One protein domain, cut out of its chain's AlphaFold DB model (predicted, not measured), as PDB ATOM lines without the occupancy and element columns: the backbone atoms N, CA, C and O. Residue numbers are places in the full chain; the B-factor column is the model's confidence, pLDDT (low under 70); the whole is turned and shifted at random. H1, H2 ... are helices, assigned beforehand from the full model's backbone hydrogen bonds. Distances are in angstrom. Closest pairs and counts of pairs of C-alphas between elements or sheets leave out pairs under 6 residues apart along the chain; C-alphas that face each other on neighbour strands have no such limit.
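Overview. This is residues 4 to 147 of the 188 residues of the protein "Helix-turn-helix protein" of Corynebacterium renale (UniProt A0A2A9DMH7). A long helix, H2, runs from a cluster of helices at one end of the domain to a looser group at the other: H3, H4, H5 and H6 gather at the far end of H2, while H1, joined to the start of H2, is near H8, with the short H7 beside H8. Between the two ends the long unnamed stretch of residues 97 to 122 winds out from H6, folds back and runs out again to H7. The printed part has 144 residues with eight named helices, H1 to H8 in order, and no named strand; its class is all helix. It is only just compact, close to loose, with a radius of gyration of the C-alphas of 17.1 A and spans of 46 by 33 by 31 A.

Arrangement. H2, residues 18 to 42, touches H4, residues 58 to 66, with its residues 30 to 37 alone; the closest C-alphas, of Ser 33 and Glu 65, are 4.4 A apart, and the two run opposite ways at a steep tilt of 64 degrees. H2 and H6, residues 93 to 96, only just touch, with 3 pairs of C-alphas within 8 A, the closest being Phe 32 and Leu 96 at 6.2 A. H3, residues 47 to 54, touches H4, with the C-alphas of Ala 51 and Arg 58 closest at 4.9 A. H3 also touches H5, residues 79 to 89, with the C-alphas of Ser 54 and Ala 84 closest at 5.1 A; at 71 degrees they are only just about perpendicular. The helix packing is mostly crossed, with no touching pair that has a tilt at a shallow one. H5 touches H6, where the C-alphas of Ala 86 and Pro 93 are closest at 5.1 A. H1, residues 4 to 16, and H2 meet only through their link. H1 and H8, residues 129 to 143, are near each other, with 7 pairs of C-alphas within 10 A. H7, residues 123 to 126, and H8 only just touch, with 3 pairs of C-alphas within 8 A, the closest being Asp 124 and Arg 132 at 7.2 A. Every O i to N i+4 pair is within hydrogen-bond range in H1, H2, H3, H4, H5 and H8; H6 and H7 are too short for such a pair.

Along the chain. H2 is 36.1 A from first to last C-alpha, from (160.123, 119.105, 138.684) at Asp 18. H8 is 20.8 A long and ends at C-alpha 143, (139.568, 123.238, 132.824). H1 is 19.1 A long and begins at C-alpha 4, (159.269, 126.988, 159.001); H5 is 15.3 A, H4 12.5 A and H3 10.5 A.

Size, cuts and confidence. The two C-alphas farthest apart, of Thr 4 and Gly 44, are 52.2 A apart. The printed part has no cut. The links H4 to H5 and H6 to H7 are long, with 12 and 26 residues; the others are tight. Residues 141 to 147, of which 141 to 143 belong to H8, stand free. The mean pLDDT of the printed part is 77.2, and residues 4 to 19 and 110 to 147 are under 70.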
ATOM      1  N   THR A   4     160.597 127.135 159.630       49.41
ATOM      2  CA  THR A   4     159.269 126.988 159.001       49.41
ATOM      3  C   THR A   4     159.273 127.318 157.502       49.41
ATOM      4  O   THR A   4     158.590 126.657 156.721       49.41
ATOM      5  N   ASN A   5     160.096 128.281 157.070       46.19
ATOM      6  CA  ASN A   5     160.149 128.729 155.669       46.19
ATOM      7  C   ASN A   5     160.842 127.714 154.741       46.19
ATOM      8  O   ASN A   5     160.454 127.566 153.583       46.19
ATOM      9  N   LEU A   6     161.824 126.965 155.255       44.81
ATOM     10  CA  LEU A   6     162.553 125.958 154.476       44.81
ATOM     11  C   LEU A   6     161.693 124.716 154.175       44.81
ATOM     12  O   LEU A   6     161.851 124.086 153.129       44.81
ATOM     13  N   HIS A   7     160.768 124.373 155.081       47.09
ATOM     14  CA  HIS A   7     159.842 123.251 154.906       47.09
ATOM     15  C   HIS A   7     158.759 123.573 153.867       47.09
ATOM     16  O   HIS A   7     158.511 122.762 152.977       47.09
ATOM     17  N   ALA A   8     158.209 124.793 153.904       49.12
ATOM     18  CA  ALA A   8     157.229 125.265 152.926       49.12
ATOM     19  C   ALA A   8     157.795 125.321 151.492       49.12
ATOM     20  O   ALA A   8     157.101 124.966 150.542       49.12
ATOM     21  N   GLY A   9     159.068 125.709 151.324       51.38
ATOM     22  CA  GLY A   9     159.728 125.740 150.010       51.38
ATOM     23  C   GLY A   9     159.889 124.353 149.373       51.38
ATOM     24  O   GLY A   9     159.571 124.171 148.197       51.38
ATOM     25  N   LYS A  10     160.302 123.354 150.165       54.94
ATOM     26  CA  LYS A  10     160.408 121.956 149.710       54.94
ATOM     27  C   LYS A  10     159.038 121.326 149.457       54.94
ATOM     28  O   LYS A  10     158.887 120.555 148.515       54.94
ATOM     29  N   GLU A  11     158.034 121.665 150.264       50.53
ATOM     30  CA  GLU A  11     156.649 121.220 150.079       50.53
ATOM     31  C   GLU A  11     156.045 121.787 148.783       50.53
ATOM     32  O   GLU A  11     155.430 121.048 148.016       50.53
ATOM     33  N   PHE A  12     156.300 123.063 148.473       53.34
ATOM     34  CA  PHE A  12     155.850 123.703 147.234       53.34
ATOM     35  C   PHE A  12     156.484 123.083 145.976       53.34
ATOM     36  O   PHE A  12     155.774 122.828 145.004       53.34
ATOM     37  N   GLN A  13     157.788 122.783 146.005       57.09
ATOM     38  CA  GLN A  13     158.478 122.073 144.916       57.09
ATOM     39  C   GLN A  13     157.930 120.651 144.728       57.09
ATOM     40  O   GLN A  13     157.601 120.245 143.614       57.09
ATOM     41  N   ARG A  14     157.721 119.916 145.827       57.03
ATOM     42  CA  ARG A  14     157.200 118.539 145.806       57.03
ATOM     43  C   ARG A  14     155.762 118.450 145.287       57.03
ATOM     44  O   ARG A  14     155.419 117.478 144.625       57.03
ATOM     45  N   LEU A  15     154.928 119.452 145.575       54.06
ATOM     46  CA  LEU A  15     153.534 119.522 145.120       54.06
ATOM     47  C   LEU A  15     153.391 119.855 143.631       54.06
ATOM     48  O   LEU A  15     152.331 119.588 143.065       54.06
ATOM     49  N   ARG A  16     154.411 120.469 143.020       60.25
ATOM     50  CA  ARG A  16     154.393 120.847 141.603       60.25
ATOM     51  C   ARG A  16     155.076 119.848 140.680       60.25
ATOM     52  O   ARG A  16     154.710 119.880 139.520       60.25
ATOM     53  N   GLY A  17     156.013 119.028 141.166       59.56
ATOM     54  CA  GLY A  17     156.799 118.091 140.353       59.56
ATOM     55  C   GLY A  17     157.803 118.795 139.427       59.56
ATOM     56  O   GLY A  17     157.442 119.668 138.643       59.56
ATOM     57  N   ASP A  18     159.081 118.422 139.476       58.03
ATOM     58  CA  ASP A  18     160.123 119.105 138.684       58.03
ATOM     59  C   ASP A  18     159.961 118.886 137.165       58.03
ATOM     60  O   ASP A  18     160.183 119.802 136.371       58.03
ATOM     61  N   ALA A  19     159.502 117.698 136.751       62.19
ATOM     62  CA  ALA A  19     159.201 117.381 135.350       62.19
ATOM     63  C   ALA A  19     158.015 118.202 134.801       62.19
ATOM     64  O   ALA A  19     158.027 118.653 133.649       62.19
ATOM     65  N   ASP A  20     157.024 118.459 135.653       70.12
ATOM     66  CA  ASP A  20     155.881 119.309 135.335       70.12
ATOM     67  C   ASP A  20     156.324 120.771 135.239       70.12
ATOM     68  O   ASP A  20     155.925 121.469 134.313       70.12
ATOM     69  N   LEU A  21     157.221 121.238 136.119       77.94
ATOM     70  CA  LEU A  21     157.767 122.593 136.039       77.94
ATOM     71  C   LEU A  21     158.541 122.832 134.736       77.94
ATOM     72  O   LEU A  21     158.325 123.862 134.102       77.94
ATOM     73  N   ALA A  22     159.395 121.896 134.312       79.19
ATOM     74  CA  ALA A  22     160.124 121.999 133.045       79.19
ATOM     75  C   ALA A  22     159.175 122.017 131.831       79.19
ATOM     76  O   ALA A  22     159.350 122.814 130.908       79.19
ATOM     77  N   THR A  23     158.127 121.190 131.857       81.75
ATOM     78  CA  THR A  23     157.097 121.152 130.807       81.75
ATOM     79  C   THR A  23     156.282 122.447 130.766       81.75
ATOM     80  O   THR A  23     156.067 123.017 129.693       81.75
ATOM     81  N   HIS A  24     155.855 122.948 131.927       86.75
ATOM     82  CA  HIS A  24     155.138 124.216 132.046       86.75
ATOM     83  C   HIS A  24     156.013 125.375 131.577       86.75
ATOM     84  O   HIS A  24     155.559 126.190 130.778       86.75
ATOM     85  N   TRP A  25     157.283 125.398 131.986       90.38
ATOM     86  CA  TRP A  25     158.252 126.393 131.544       90.38
ATOM     87  C   TRP A  25     158.443 126.383 130.029       90.38
ATOM     88  O   TRP A  25     158.362 127.435 129.408       90.38
ATOM     89  N   SER A  26     158.606 125.207 129.418       90.94
ATOM     90  CA  SER A  26     158.726 125.079 127.963       90.94
ATOM     91  C   SER A  26     157.519 125.671 127.230       90.94
ATOM     92  O   SER A  26     157.685 126.485 126.319       90.94
ATOM     93  N   SER A  27     156.300 125.345 127.678       89.50
ATOM     94  CA  SER A  27     155.076 125.914 127.096       89.50
ATOM     95  C   SER A  27     154.948 127.424 127.322       89.50
ATOM     96  O   SER A  27     154.499 128.145 126.436       89.50
ATOM     97  N   TYR A  28     155.380 127.918 128.484       91.25
ATOM     98  CA  TYR A  28     155.369 129.338 128.819       91.25
ATOM     99  C   TYR A  28     156.350 130.115 127.931       91.25
ATOM    100  O   TYR A  28     155.965 131.085 127.283       91.25
ATOM    101  N   GLY A  29     157.589 129.629 127.821       93.38
ATOM    102  CA  GLY A  29     158.604 130.172 126.920       93.38
ATOM    103  C   GLY A  29     158.127 130.202 125.469       93.38
ATOM    104  O   GLY A  29     158.264 131.223 124.806       93.38
ATOM    105  N   TYR A  30     157.451 129.147 125.003       92.88
ATOM    106  CA  TYR A  30     156.906 129.104 123.645       92.88
ATOM    107  C   TYR A  30     155.898 130.230 123.386       92.88
ATOM    108  O   TYR A  30     155.981 130.908 122.362       92.88
ATOM    109  N   VAL A  31     154.966 130.471 124.313       92.12
ATOM    110  CA  VAL A  31     154.000 131.568 124.168       92.12
ATOM    111  C   VAL A  31     154.714 132.923 124.172       92.12
ATOM    112  O   VAL A  31     154.424 133.747 123.310       92.12
ATOM    113  N   PHE A  32     155.700 133.131 125.051       94.44
ATOM    114  CA  PHE A  32     156.538 134.341 125.063       94.44
ATOM    115  C   PHE A  32     157.205 134.579 123.697       94.44
ATOM    116  O   PHE A  32     157.114 135.670 123.131       94.44
ATOM    117  N   SER A  33     157.801 133.533 123.122       95.25
ATOM    118  CA  SER A  33     158.446 133.560 121.809       95.25
ATOM    119  C   SER A  33     157.490 133.947 120.684       95.25
ATOM    120  O   SER A  33     157.813 134.790 119.845       95.25
ATOM    121  N   ARG A  34     156.288 133.355 120.675       92.88
ATOM    122  CA  ARG A  34     155.248 133.662 119.684       92.88
ATOM    123  C   ARG A  34     154.727 135.089 119.824       92.88
ATOM    124  O   ARG A  34     154.489 135.726 118.801       92.88
ATOM    125  N   THR A  35     154.605 135.594 121.049       91.38
ATOM    126  CA  THR A  35     154.201 136.976 121.327       91.38
ATOM    127  C   THR A  35     155.208 137.976 120.761       91.38
ATOM    128  O   THR A  35     154.809 138.873 120.020       91.38
ATOM    129  N   ILE A  36     156.509 137.800 121.022       94.69
ATOM    130  CA  ILE A  36     157.554 138.681 120.461       94.69
ATOM    131  C   ILE A  36     157.519 138.657 118.938       94.69
ATOM    132  O   ILE A  36     157.465 139.715 118.313       94.69
ATOM    133  N   TYR A  37     157.498 137.457 118.348       93.94
ATOM    134  CA  TYR A  37     157.433 137.295 116.900       93.94
ATOM    135  C   TYR A  37     156.228 138.036 116.305       93.94
ATOM    136  O   TYR A  37     156.373 138.771 115.328       93.94
ATOM    137  N   ALA A  38     155.045 137.882 116.905       85.75
ATOM    138  CA  ALA A  38     153.825 138.523 116.433       85.75
ATOM    139  C   ALA A  38     153.914 140.056 116.499       85.75
ATOM    140  O   ALA A  38     153.692 140.720 115.486       85.75
ATOM    141  N   TYR A  39     154.293 140.623 117.650       86.44
ATOM    142  CA  TYR A  39     154.391 142.077 117.812       86.44
ATOM    143  C   TYR A  39     155.496 142.690 116.951       86.44
ATOM    144  O   TYR A  39     155.281 143.739 116.348       86.44
ATOM    145  N   ARG A  40     156.642 142.017 116.800       94.06
ATOM    146  CA  ARG A  40     157.699 142.470 115.888       94.06
ATOM    147  C   ARG A  40     157.186 142.568 114.450       94.06
ATOM    148  O   ARG A  40     157.405 143.575 113.782       94.06
ATOM    149  N   ARG A  41     156.480 141.534 113.977       88.62
ATOM    150  CA  ARG A  41     155.900 141.499 112.625       88.62
ATOM    151  C   ARG A  41     154.810 142.552 112.434       88.62
ATOM    152  O   ARG A  41     154.789 143.182 111.384       88.62
ATOM    153  N   LEU A  42     153.962 142.782 113.437       78.25
ATOM    154  CA  LEU A  42     152.953 143.849 113.428       78.25
ATOM    155  C   LEU A  42     153.573 145.247 113.319       78.25
ATOM    156  O   LEU A  42     153.018 146.114 112.651       78.25
ATOM    157  N   ARG A  43     154.741 145.457 113.935       78.44
ATOM    158  CA  ARG A  43     155.518 146.699 113.825       78.44
ATOM    159  C   ARG A  43     156.325 146.804 112.522       78.44
ATOM    160  O   ARG A  43     156.991 147.810 112.316       78.44
ATOM    161  N   GLY A  44     156.279 145.788 111.655       82.00
ATOM    162  CA  GLY A  44     157.026 145.758 110.395       82.00
ATOM    163  C   GLY A  44     158.538 145.585 110.557       82.00
ATOM    164  O   GLY A  44     159.265 145.776 109.591       82.00
ATOM    165  N   LEU A  45     159.010 145.204 111.747       83.25
ATOM    166  CA  LEU A  45     160.435 145.133 112.065       83.25
ATOM    167  C   LEU A  45     161.040 143.785 111.652       83.25
ATOM    168  O   LEU A  45     160.444 142.715 111.826       83.25
ATOM    169  N   THR A  46     162.275 143.808 111.179       96.50
ATOM    170  CA  THR A  46     163.183 142.660 111.091       96.50
ATOM    171  C   THR A  46     163.766 142.317 112.466       96.50
ATOM    172  O   THR A  46     163.613 143.057 113.439       96.50
ATOM    173  N   GLN A  47     164.415 141.153 112.585       98.31
ATOM    174  CA  GLN A  47     165.097 140.782 113.832       98.31
ATOM    175  C   GLN A  47     166.280 141.710 114.136       98.31
ATOM    176  O   GLN A  47     166.520 141.993 115.305       98.31
ATOM    177  N   ASP A  48     166.990 142.180 113.105       97.94
ATOM    178  CA  ASP A  48     168.110 143.116 113.248       97.94
ATOM    179  C   ASP A  48     167.623 144.494 113.725       97.94
ATOM    180  O   ASP A  48     168.183 145.047 114.664       97.94
ATOM    181  N   GLU A  49     166.510 145.001 113.185       87.06
ATOM    182  CA  GLU A  49     165.922 146.272 113.642       87.06
ATOM    183  C   GLU A  49     165.401 146.186 115.084       87.06
ATOM    184  O   GLU A  49     165.599 147.105 115.877       87.06
ATOM    185  N   LEU A  50     164.770 145.069 115.473       96.62
ATOM    186  CA  LEU A  50     164.364 144.874 116.870       96.62
ATOM    187  C   LEU A  50     165.578 144.791 117.806       96.62
ATOM    188  O   LEU A  50     165.529 145.304 118.926       96.62
ATOM    189  N   ALA A  51     166.656 144.139 117.367       97.56
ATOM    190  CA  ALA A  51     167.906 144.052 118.113       97.56
ATOM    191  C   ALA A  51     168.506 145.444 118.359       97.56
ATOM    192  O   ALA A  51     168.812 145.789 119.501       97.56
ATOM    193  N   GLU A  52     168.577 146.271 117.315       89.56
ATOM    194  CA  GLU A  52     169.055 147.651 117.396       89.56
ATOM    195  C   GLU A  52     168.202 148.500 118.352       89.56
ATOM    196  O   GLU A  52     168.734 149.080 119.298       89.56
ATOM    197  N   LEU A  53     166.873 148.502 118.179       84.50
ATOM    198  CA  LEU A  53     165.952 149.293 119.007       84.50
ATOM    199  C   LEU A  53     165.951 148.877 120.484       84.50
ATOM    200  O   LEU A  53     165.818 149.720 121.370       84.50
ATOM    201  N   SER A  54     166.077 147.579 120.767       94.31
ATOM    202  CA  SER A  54     166.075 147.060 122.142       94.31
ATOM    203  C   SER A  54     167.461 147.057 122.797       94.31
ATOM    204  O   SER A  54     167.569 146.844 124.008       94.31
ATOM    205  N   GLY A  55     168.533 147.270 122.026       94.25
ATOM    206  CA  GLY A  55     169.908 147.093 122.492       94.25
ATOM    207  C   GLY A  55     170.217 145.652 122.921       94.25
ATOM    208  O   GLY A  55     171.058 145.432 123.796       94.25
ATOM    209  N   ILE A  56     169.498 144.673 122.363       97.69
ATOM    210  CA  ILE A  56     169.696 143.240 122.593       97.69
ATOM    211  C   ILE A  56     170.387 142.663 121.363       97.69
ATOM    212  O   ILE A  56     170.059 143.013 120.239       97.69
ATOM    213  N   ASP A  57     171.321 141.740 121.565       97.94
ATOM    214  CA  ASP A  57     171.987 141.060 120.459       97.94
ATOM    215  C   ASP A  57     170.987 140.321 119.540       97.94
ATOM    216  O   ASP A  57     170.068 139.636 120.002       97.94
ATOM    217  N   ARG A  58     171.176 140.409 118.218       97.88
ATOM    218  CA  ARG A  58     170.251 139.804 117.248       97.88
ATOM    219  C   ARG A  58     170.180 138.279 117.348       97.88
ATOM    220  O   ARG A  58     169.110 137.704 117.129       97.88
ATOM    221  N   ASN A  59     171.266 137.592 117.706       97.62
ATOM    222  CA  ASN A  59     171.190 136.156 117.968       97.62
ATOM    223  C   ASN A  59     170.302 135.867 119.190       97.62
ATOM    224  O   ASN A  59     169.511 134.925 119.157       97.62
ATOM    225  N   THR A  60     170.342 136.720 120.216       98.25
ATOM    226  CA  THR A  60     169.420 136.632 121.363       98.25
ATOM    227  C   THR A  60     167.961 136.822 120.936       98.25
ATOM    228  O   THR A  60     167.110 136.039 121.357       98.25
ATOM    229  N   ILE A  61     167.663 137.779 120.048       98.31
ATOM    230  CA  ILE A  61     166.319 137.935 119.459       98.31
ATOM    231  C   ILE A  61     165.883 136.654 118.731       98.31
ATOM    232  O   ILE A  61     164.783 136.154 118.960       98.31
ATOM    233  N   SER A  62     166.753 136.068 117.903       97.88
ATOM    234  CA  SER A  62     166.466 134.806 117.203       97.88
ATOM    235  C   SER A  62     166.210 133.638 118.163       97.88
ATOM    236  O   SER A  62     165.270 132.869 117.961       97.88
ATOM    237  N   MET A  63     167.017 133.499 119.222       98.00
ATOM    238  CA  MET A  63     166.802 132.491 120.267       98.00
ATOM    239  C   MET A  63     165.446 132.693 120.945       98.00
ATOM    240  O   MET A  63     164.686 131.736 121.105       98.00
ATOM    241  N   TYR A  64     165.113 133.941 121.295       98.00
ATOM    242  CA  TYR A  64     163.834 134.276 121.907       98.00
ATOM    243  C   TYR A  64     162.659 133.932 121.007       98.00
ATOM    244  O   TYR A  64     161.707 133.370 121.517       98.00
ATOM    245  N   GLU A  65     162.709 134.171 119.697       97.50
ATOM    246  CA  GLU A  65     161.590 133.831 118.800       97.50
ATOM    247  C   GLU A  65     161.442 132.330 118.522       97.50
ATOM    248  O   GLU A  65     160.346 131.873 118.194       97.50
ATOM    249  N   ARG A  66     162.518 131.551 118.672       95.44
ATOM    250  CA  ARG A  66     162.505 130.086 118.508       95.44
ATOM    251  C   ARG A  66     162.234 129.320 119.803       95.44
ATOM    252  O   ARG A  66     162.044 128.111 119.744       95.44
ATOM    253  N   ASN A  67     162.199 130.008 120.945       96.19
ATOM    254  CA  ASN A  67     162.146 129.407 122.282       96.19
ATOM    255  C   ASN A  67     163.323 128.457 122.577       96.19
ATOM    256  O   ASN A  67     163.181 127.495 123.330       96.19
ATOM    257  N   GLU A  68     164.486 128.698 121.978       96.50
ATOM    258  CA  GLU A  68     165.593 127.747 122.030       96.50
ATOM    259  C   GLU A  68     166.949 128.452 122.098       96.50
ATOM    260  O   GLU A  68     167.263 129.327 121.284       96.50
ATOM    261  N   THR A  69     167.770 128.063 123.073       94.44
ATOM    262  CA  THR A  69     169.158 128.510 123.187       94.44
ATOM    263  C   THR A  69     170.094 127.706 122.284       94.44
ATOM    264  O   THR A  69     169.739 126.655 121.765       94.44
ATOM    265  N   ASN A  70     171.350 128.141 122.155       89.62
ATOM    266  CA  ASN A  70     172.373 127.391 121.412       89.62
ATOM    267  C   ASN A  70     172.643 125.980 121.974       89.62
ATOM    268  O   ASN A  70     173.214 125.147 121.282       89.62
ATOM    269  N   THR A  71     172.251 125.710 123.223       91.75
ATOM    270  CA  THR A  71     172.381 124.394 123.866       91.75
ATOM    271  C   THR A  71     171.096 123.563 123.779       91.75
ATOM    272  O   THR A  71     170.997 122.547 124.460       91.75
ATOM    273  N   GLY A  72     170.086 124.015 123.025       90.25
ATOM    274  CA  GLY A  72     168.776 123.363 122.924       90.25
ATOM    275  C   GLY A  72     167.875 123.553 124.152       90.25
ATOM    276  O   GLY A  72     166.852 122.887 124.280       90.25
ATOM    277  N   ALA A  73     168.246 124.434 125.089       91.06
ATOM    278  CA  ALA A  73     167.430 124.701 126.271       91.06
ATOM    279  C   ALA A  73     166.333 125.729 125.964       91.06
ATOM    280  O   ALA A  73     166.503 126.597 125.111       91.06
ATOM    281  N   VAL A  74     165.229 125.673 126.711       93.06
ATOM    282  CA  VAL A  74     164.176 126.700 126.676       93.06
ATOM    283  C   VAL A  74     164.771 128.043 127.104       93.06
ATOM    284  O   VAL A  74     165.508 128.109 128.093       93.06
ATOM    285  N   VAL A  75     164.453 129.118 126.384       94.38
ATOM    286  CA  VAL A  75     164.988 130.449 126.706       94.38
ATOM    287  C   VAL A  75     164.509 130.939 128.067       94.38
ATOM    288  O   VAL A  75     163.372 130.709 128.460       94.38
ATOM    289  N   ASN A  76     165.381 131.665 128.770       95.00
ATOM    290  CA  ASN A  76     165.064 132.344 130.022       95.00
ATOM    291  C   ASN A  76     165.473 133.818 129.928       95.00
ATOM    292  O   ASN A  76     166.625 134.154 130.221       95.00
ATOM    293  N   PRO A  77     164.583 134.691 129.423       95.50
ATOM    294  CA  PRO A  77     164.899 136.097 129.239       95.50
ATOM    295  C   PRO A  77     165.118 136.783 130.589       95.50
ATOM    296  O   PRO A  77     164.343 136.622 131.531       95.50
ATOM    297  N   GLN A  78     166.163 137.605 130.680       96.25
ATOM    298  CA  GLN A  78     166.346 138.463 131.847       96.25
ATOM    299  C   GLN A  78     165.225 139.505 131.911       96.25
ATOM    300  O   GLN A  78     164.799 140.024 130.879       96.25
ATOM    301  N   LEU A  79     164.816 139.896 133.122       96.00
ATOM    302  CA  LEU A  79     163.789 140.926 133.320       96.00
ATOM    303  C   LEU A  79     164.120 142.237 132.581       96.00
ATOM    304  O   LEU A  79     163.241 142.846 131.976       96.00
ATOM    305  N   ARG A  80     165.402 142.627 132.556       95.88
ATOM    306  CA  ARG A  80     165.892 143.779 131.782       95.88
ATOM    307  C   ARG A  80     165.573 143.656 130.287       95.88
ATOM    308  O   ARG A  80     165.202 144.645 129.668       95.88
ATOM    309  N   ASN A  81     165.710 142.463 129.717       98.00
ATOM    310  CA  ASN A  81     165.451 142.231 128.298       98.00
ATOM    311  C   ASN A  81     163.952 142.255 128.002       98.00
ATOM    312  O   ASN A  81     163.559 142.805 126.983       98.00
ATOM    313  N   ILE A  82     163.112 141.746 128.909       97.31
ATOM    314  CA  ILE A  82     161.651 141.883 128.790       97.31
ATOM    315  C   ILE A  82     161.262 143.367 128.769       97.31
ATOM    316  O   ILE A  82     160.502 143.787 127.903       97.31
ATOM    317  N   TYR A  83     161.829 144.175 129.671       94.00
ATOM    318  CA  TYR A  83     161.613 145.625 129.691       94.00
ATOM    319  C   TYR A  83     162.069 146.305 128.389       94.00
ATOM    320  O   TYR A  83     161.320 147.085 127.807       94.00
ATOM    321  N   ALA A  84     163.272 145.987 127.902       92.56
ATOM    322  CA  ALA A  84     163.816 146.582 126.682       92.56
ATOM    323  C   ALA A  84     163.031 146.182 125.419       92.56
ATOM    324  O   ALA A  84     162.769 147.024 124.565       92.56
ATOM    325  N   LEU A  85     162.601 144.920 125.320       97.38
ATOM    326  CA  LEU A  85     161.723 144.449 124.244       97.38
ATOM    327  C   LEU A  85     160.370 145.153 124.278       97.38
ATOM    328  O   LEU A  85     159.872 145.548 123.232       97.38
ATOM    329  N   ALA A  86     159.784 145.320 125.463       91.00
ATOM    330  CA  ALA A  86     158.507 146.005 125.628       91.00
ATOM    331  C   ALA A  86     158.593 147.462 125.152       91.00
ATOM    332  O   ALA A  86     157.725 147.919 124.411       91.00
ATOM    333  N   LEU A  87     159.686 148.150 125.499       81.56
ATOM    334  CA  LEU A  87     159.962 149.505 125.028       81.56
ATOM    335  C   LEU A  87     160.132 149.558 123.501       81.56
ATOM    336  O   LEU A  87     159.517 150.398 122.855       81.56
ATOM    337  N   ALA A  88     160.919 148.649 122.917       88.44
ATOM    338  CA  ALA A  88     161.170 148.616 121.473       88.44
ATOM    339  C   ALA A  88     159.931 148.229 120.642       88.44
ATOM    340  O   ALA A  88     159.771 148.681 119.512       88.44
ATOM    341  N   LEU A  89     159.052 147.390 121.194       84.56
ATOM    342  CA  LEU A  89     157.801 146.966 120.558       84.56
ATOM    343  C   LEU A  89     156.632 147.922 120.839       84.56
ATOM    344  O   LEU A  89     155.552 147.737 120.269       84.56
ATOM    345  N   ASP A  90     156.853 148.928 121.690       80.25
ATOM    346  CA  ASP A  90     155.855 149.896 122.141       80.25
ATOM    347  C   ASP A  90     154.604 149.184 122.695       80.25
ATOM    348  O   ASP A  90     153.486 149.314 122.197       80.25
ATOM    349  N   VAL A  91     154.830 148.330 123.700       80.25
ATOM    350  CA  VAL A  91     153.790 147.613 124.452       80.25
ATOM    351  C   VAL A  91     154.114 147.622 125.951       80.25
ATOM    352  O   VAL A  91     155.285 147.664 126.330       80.25
ATOM    353  N   PRO A  92     153.119 147.528 126.850       83.12
ATOM    354  CA  PRO A  92     153.387 147.302 128.268       83.12
ATOM    355  C   PRO A  92     154.163 145.987 128.501       83.12
ATOM    356  O   PRO A  92     153.832 144.983 127.870       83.12
ATOM    357  N   PRO A  93     155.112 145.906 129.461       87.62
ATOM    358  CA  PRO A  93     155.864 144.670 129.728       87.62
ATOM    359  C   PRO A  93     154.986 143.453 130.028       87.62
ATOM    360  O   PRO A  93     155.334 142.330 129.672       87.62
ATOM    361  N   ALA A  94     153.823 143.675 130.645       87.19
ATOM    362  CA  ALA A  94     152.879 142.616 130.968       87.19
ATOM    363  C   ALA A  94     152.282 141.930 129.723       87.19
ATOM    364  O   ALA A  94     151.929 140.760 129.806       87.19
ATOM    365  N   VAL A  95     152.251 142.604 128.565       85.19
ATOM    366  CA  VAL A  95     151.837 142.008 127.280       85.19
ATOM    367  C   VAL A  95     152.822 140.932 126.823       85.19
ATOM    368  O   VAL A  95     152.419 139.952 126.203       85.19
ATOM    369  N   LEU A  96     154.111 141.090 127.141       90.38
ATOM    370  CA  LEU A  96     155.129 140.097 126.802       90.38
ATOM    371  C   LEU A  96     155.125 138.907 127.761       90.38
ATOM    372  O   LEU A  96     155.698 137.881 127.419       90.38
ATOM    373  N   LEU A  97     154.494 139.016 128.933       90.69
ATOM    374  CA  LEU A  97     154.396 137.922 129.896       90.69
ATOM    375  C   LEU A  97     153.190 137.032 129.555       90.69
ATOM    376  O   LEU A  97     152.048 137.474 129.697       90.69
ATOM    377  N   PRO A  98     153.402 135.766 129.145       87.94
ATOM    378  CA  PRO A  98     152.311 134.843 128.864       87.94
ATOM    379  C   PRO A  98     151.360 134.729 130.049       87.94
ATOM    380  O   PRO A  98     151.774 134.375 131.153       87.94
ATOM    381  N   ARG A  99     150.079 135.036 129.825       79.00
ATOM    382  CA  ARG A  99     149.034 134.959 130.856       79.00
ATOM    383  C   ARG A  99     149.455 135.638 132.168       79.00
ATOM    384  O   ARG A  99     149.217 135.088 133.241       79.00
ATOM    385  N   GLY A 100     150.129 136.791 132.087       80.19
ATOM    386  CA  GLY A 100     150.636 137.531 133.250       80.19
ATOM    387  C   GLY A 100     149.551 137.923 134.263       80.19
ATOM    388  O   GLY A 100     149.862 138.221 135.412       80.19
ATOM    389  N   GLU A 101     148.281 137.866 133.864       74.69
ATOM    390  CA  GLU A 101     147.104 138.040 134.712       74.69
ATOM    391  C   GLU A 101     146.729 136.794 135.536       74.69
ATOM    392  O   GLU A 101     145.800 136.838 136.341       74.69
ATOM    393  N   ARG A 102     147.414 135.660 135.338       73.69
ATOM    394  CA  ARG A 102     147.114 134.381 135.993       73.69
ATOM    395  C   ARG A 102     148.344 133.774 136.646       73.69
ATOM    396  O   ARG A 102     149.481 133.939 136.217       73.69
ATOM    397  N   ILE A 103     148.095 132.961 137.669       75.06
ATOM    398  CA  ILE A 103     149.110 132.047 138.193       75.06
ATOM    399  C   ILE A 103     149.444 131.039 137.076       75.06
ATOM    400  O   ILE A 103     148.506 130.485 136.506       75.06
ATOM    401  N   PRO A 104     150.725 130.759 136.761       78.44
ATOM    402  CA  PRO A 104     151.096 129.729 135.792       78.44
ATOM    403  C   PRO A 104     150.735 128.344 136.326       78.44
ATOM    404  O   PRO A 104     151.278 127.875 137.333       78.44
ATOM    405  N   VAL A 105     149.766 127.730 135.662       73.44
ATOM    406  CA  VAL A 105     149.015 126.568 136.119       73.44
ATOM    407  C   VAL A 105     148.880 125.613 134.942       73.44
ATOM    408  O   VAL A 105     148.130 125.888 134.014       73.44
ATOM    409  N   GLY A 106     149.633 124.513 134.936       78.56
ATOM    410  CA  GLY A 106     149.646 123.619 133.777       78.56
ATOM    411  C   GLY A 106     150.434 124.168 132.578       78.56
ATOM    412  O   GLY A 106     151.251 125.086 132.702       78.56
ATOM    413  N   LYS A 107     150.189 123.581 131.400       81.81
ATOM    414  CA  LYS A 107     150.724 124.078 130.125       81.81
ATOM    415  C   LYS A 107     150.099 125.432 129.783       81.81
ATOM    416  O   LYS A 107     148.895 125.615 129.931       81.81
ATOM    417  N   CYS A 108     150.914 126.362 129.299       82.31
ATOM    418  CA  CYS A 108     150.436 127.651 128.822       82.31
ATOM    419  C   CYS A 108     149.793 127.491 127.441       82.31
ATOM    420  O   CYS A 108     150.437 127.033 126.499       82.31
ATOM    421  N   GLU A 109     148.531 127.886 127.326       78.12
ATOM    422  CA  GLU A 109     147.838 128.004 126.045       78.12
ATOM    423  C   GLU A 109     148.240 129.311 125.350       78.12
ATOM    424  O   GLU A 109     148.573 130.299 126.013       78.12
ATOM    425  N   VAL A 110     148.211 129.320 124.015       67.44
ATOM    426  CA  VAL A 110     148.451 130.534 123.224       67.44
ATOM    427  C   VAL A 110     147.219 131.434 123.369       67.44
ATOM    428  O   VAL A 110     146.130 131.000 122.990       67.44
ATOM    429  N   PRO A 111     147.336 132.647 123.940       63.16
ATOM    430  CA  PRO A 111     146.188 133.521 124.106       63.16
ATOM    431  C   PRO A 111     145.711 134.057 122.754       63.16
ATOM    432  O   PRO A 111     146.519 134.356 121.871       63.16
ATOM    433  N   ASP A 112     144.396 134.240 122.634       56.91
ATOM    434  CA  ASP A 112     143.852 135.196 121.677       56.91
ATOM    435  C   ASP A 112     144.300 136.598 122.126       56.91
ATOM    436  O   ASP A 112     144.349 136.889 123.321       56.91
ATOM    437  N   HIS A 113     144.726 137.440 121.195       57.34
ATOM    438  CA  HIS A 113     145.625 138.592 121.387       57.34
ATOM    439  C   HIS A 113     145.009 139.791 122.145       57.34
ATOM    440  O   HIS A 113     145.554 140.895 122.130       57.34
ATOM    441  N   ALA A 114     143.897 139.584 122.848       56.28
ATOM    442  CA  ALA A 114     143.301 140.551 123.754       56.28
ATOM    443  C   ALA A 114     143.970 140.465 125.137       56.28
ATOM    444  O   ALA A 114     143.767 139.511 125.888       56.28
ATOM    445  N   PHE A 115     144.764 141.478 125.494       57.25
ATOM    446  CA  PHE A 115     145.320 141.604 126.840       57.25
ATOM    447  C   PHE A 115     144.462 142.548 127.688       57.25
ATOM    448  O   PHE A 115     144.479 143.762 127.491       57.25
ATOM    449  N   ALA A 116     143.733 141.987 128.652       60.53
ATOM    450  CA  ALA A 116     143.096 142.728 129.735       60.53
ATOM    451  C   ALA A 116     143.737 142.290 131.059       60.53
ATOM    452  O   ALA A 116     143.555 141.151 131.491       60.53
ATOM    453  N   LEU A 117     144.505 143.182 131.688       64.56
ATOM    454  CA  LEU A 117     145.115 142.930 132.992       64.56
ATOM    455  C   LEU A 117     144.300 143.603 134.085       64.56
ATOM    456  O   LEU A 117     144.296 144.825 134.206       64.56
ATOM    457  N   VAL A 118     143.660 142.781 134.906       60.12
ATOM    458  CA  VAL A 118     143.056 143.194 136.169       60.12
ATOM    459  C   VAL A 118     143.682 142.323 137.249       60.12
ATOM    460  O   VAL A 118     143.591 141.099 137.182       60.12
ATOM    461  N   TRP A 119     144.372 142.946 138.205       49.44
ATOM    462  CA  TRP A 119     144.962 142.257 139.349       49.44
ATOM    463  C   TRP A 119     144.714 143.062 140.634       49.44
ATOM    464  O   TRP A 119     145.048 144.250 140.654       49.44
ATOM    465  N   PRO A 120     144.184 142.453 141.712       54.41
ATOM    466  CA  PRO A 120     143.666 141.079 141.794       54.41
ATOM    467  C   PRO A 120     142.497 140.859 140.822       54.41
ATOM    468  O   PRO A 120     141.711 141.769 140.573       54.41
ATOM    469  N   ALA A 121     142.390 139.656 140.258       61.50
ATOM    470  CA  ALA A 121     141.258 139.297 139.406       61.50
ATOM    471  C   ALA A 121     140.053 138.831 140.246       61.50
ATOM    472  O   ALA A 121     138.918 138.853 139.773       61.50
ATOM    473  N   SER A 122     140.300 138.385 141.483       63.03
ATOM    474  CA  SER A 122     139.299 137.924 142.450       63.03
ATOM    475  C   SER A 122     139.830 137.986 143.887       63.03
ATOM    476  O   SER A 122     141.041 137.971 144.098       63.03
ATOM    477  N   ASP A 123     138.943 137.968 144.888       62.34
ATOM    478  CA  ASP A 123     139.327 137.930 146.312       62.34
ATOM    479  C   ASP A 123     140.193 136.703 146.671       62.34
ATOM    480  O   ASP A 123     141.025 136.759 147.580       62.34
ATOM    481  N   ASP A 124     140.071 135.615 145.903       60.12
ATOM    482  CA  ASP A 124     140.887 134.401 146.044       60.12
ATOM    483  C   ASP A 124     142.391 134.660 145.827       60.12
ATOM    484  O   ASP A 124     143.235 133.897 146.312       60.12
ATOM    485  N   ASP A 125     142.754 135.728 145.108       58.72
ATOM    486  CA  ASP A 125     144.148 136.074 144.813       58.72
ATOM    487  C   ASP A 125     144.912 136.558 146.062       58.72
ATOM    488  O   ASP A 125     146.147 136.529 146.080       58.72
ATOM    489  N   PHE A 126     144.193 136.905 147.137       58.78
ATOM    490  CA  PHE A 126     144.751 137.272 148.443       58.78
ATOM    491  C   PHE A 126     144.908 136.093 149.421       58.78
ATOM    492  O   PHE A 126     145.470 136.271 150.503       58.78
ATOM    493  N   GLY A 127     144.426 134.892 149.076       59.09
ATOM    494  CA  GLY A 127     144.407 133.738 149.982       59.09
ATOM    495  C   GLY A 127     145.793 133.227 150.407       59.09
ATOM    496  O   GLY A 127     146.816 133.490 149.762       59.09
ATOM    497  N   SER A 128     145.847 132.427 151.482       62.09
ATOM    498  CA  SER A 128     147.101 131.793 151.915       62.09
ATOM    499  C   SER A 128     147.635 130.825 150.846       62.09
ATOM    500  O   SER A 128     146.888 130.335 150.000       62.09
ATOM    501  N   LEU A 129     148.934 130.495 150.871       48.53
ATOM    502  CA  LEU A 129     149.531 129.571 149.889       48.53
ATOM    503  C   LEU A 129     148.780 128.227 149.809       48.53
ATOM    504  O   LEU A 129     148.597 127.690 148.717       48.53
ATOM    505  N   ARG A 130     148.320 127.698 150.952       58.41
ATOM    506  CA  ARG A 130     147.531 126.456 151.009       58.41
ATOM    507  C   ARG A 130     146.175 126.616 150.325       58.41
ATOM    508  O   ARG A 130     145.800 125.753 149.530       58.41
ATOM    509  N   ASP A 131     145.489 127.728 150.572       62.28
ATOM    510  CA  ASP A 131     144.191 128.028 149.957       62.28
ATOM    511  C   ASP A 131     144.339 128.186 148.440       62.28
ATOM    512  O   ASP A 131     143.618 127.557 147.663       62.28
ATOM    513  N   ARG A 132     145.381 128.905 148.006       56.25
ATOM    514  CA  ARG A 132     145.720 129.110 146.591       56.25
ATOM    515  C   ARG A 132     146.035 127.802 145.862       56.25
ATOM    516  O   ARG A 132     145.618 127.628 144.719       56.25
ATOM    517  N   VAL A 133     146.726 126.854 146.504       62.00
ATOM    518  CA  VAL A 133     146.995 125.522 145.923       62.00
ATOM    519  C   VAL A 133     145.706 124.710 145.749       62.00
ATOM    520  O   VAL A 133     145.548 124.029 144.734       62.00
ATOM    521  N   ASN A 134     144.767 124.787 146.692       68.69
ATOM    522  CA  ASN A 134     143.484 124.083 146.590       68.69
ATOM    523  C   ASN A 134     142.587 124.679 145.496       68.69
ATOM    524  O   ASN A 134     142.023 123.933 144.690       68.69
ATOM    525  N   VAL A 135     142.523 126.012 145.410       63.16
ATOM    526  CA  VAL A 135     141.837 126.730 144.324       63.16
ATOM    527  C   VAL A 135     142.447 126.365 142.969       63.16
ATOM    528  O   VAL A 135     141.715 126.012 142.044       63.16
ATOM    529  N   TYR A 136     143.779 126.348 142.858       59.38
ATOM    530  CA  TYR A 136     144.484 125.905 141.654       59.38
ATOM    531  C   TYR A 136     144.090 124.479 141.240       59.38
ATOM    532  O   TYR A 136     143.665 124.268 140.104       59.38
ATOM    533  N   LYS A 137     144.155 123.506 142.157       65.00
ATOM    534  CA  LYS A 137     143.773 122.109 141.877       65.00
ATOM    535  C   LYS A 137     142.326 121.994 141.395       65.00
ATOM    536  O   LYS A 137     142.048 121.222 140.479       65.00
ATOM    537  N   LYS A 138     141.405 122.766 141.985       67.44
ATOM    538  CA  LYS A 138     139.999 122.817 141.560       67.44
ATOM    539  C   LYS A 138     139.863 123.377 140.140       67.44
ATOM    540  O   LYS A 138     139.144 122.792 139.335       67.44
ATOM    541  N   ARG A 139     140.584 124.458 139.816       65.38
ATOM    542  CA  ARG A 139     140.569 125.099 138.488       65.38
ATOM    543  C   ARG A 139     141.154 124.202 137.396       65.38
ATOM    544  O   ARG A 139     140.544 124.096 136.342       65.38
ATOM    545  N   VAL A 140     142.261 123.502 137.653       55.22
ATOM    546  CA  VAL A 140     142.826 122.528 136.694       55.22
ATOM    547  C   VAL A 140     141.825 121.426 136.384       55.22
ATOM    548  O   VAL A 140     141.570 121.150 135.219       55.22
ATOM    549  N   ARG A 141     141.198 120.845 137.417       60.72
ATOM    550  CA  ARG A 141     140.171 119.805 137.242       60.72
ATOM    551  C   ARG A 141     138.971 120.302 136.433       60.72
ATOM    552  O   ARG A 141     138.446 119.549 135.624       60.72
ATOM    553  N   ALA A 142     138.557 121.552 136.642       58.50
ATOM    554  CA  ALA A 142     137.466 122.170 135.894       58.50
ATOM    555  C   ALA A 142     137.846 122.488 134.436       58.50
ATOM    556  O   ALA A 142     137.026 122.289 133.551       58.50
ATOM    557  N   ALA A 143     139.080 122.929 134.172       53.19
ATOM    558  CA  ALA A 143     139.568 123.238 132.824       53.19
ATOM    559  C   ALA A 143     139.792 121.987 131.953       53.19
ATOM    560  O   ALA A 143     139.785 122.076 130.732       53.19
ATOM    561  N   THR A 144     139.972 120.810 132.565       48.62
ATOM    562  CA  THR A 144     140.029 119.521 131.846       48.62
ATOM    563  C   THR A 144     138.634 118.990 131.466       48.62
ATOM    564  O   THR A 144     138.534 118.002 130.744       48.62
ATOM    565  N   ALA A 145     137.547 119.631 131.917       36.09
ATOM    566  CA  ALA A 145     136.196 119.364 131.427       36.09
ATOM    567  C   ALA A 145     135.891 120.290 130.230       36.09
ATOM    568  O   ALA A 145     136.208 121.478 130.300       36.09
ATOM    569  N   PRO A 146     135.286 119.802 129.131       35.94
ATOM    570  CA  PRO A 146     134.982 120.658 127.988       35.94
ATOM    571  C   PRO A 146     133.906 121.678 128.383       35.94
ATOM    572  O   PRO A 146     132.756 121.308 128.615       35.94
ATOM    573  N   ALA A 147     134.272 122.959 128.477       42.25
ATOM    574  CA  ALA A 147     133.345 124.040 128.800       42.25
ATOM    575  C   ALA A 147     133.267 125.060 127.654       42.25
ATOM    576  O   ALA A 147     134.253 125.696 127.286       42.25
TER     577      ALA A 147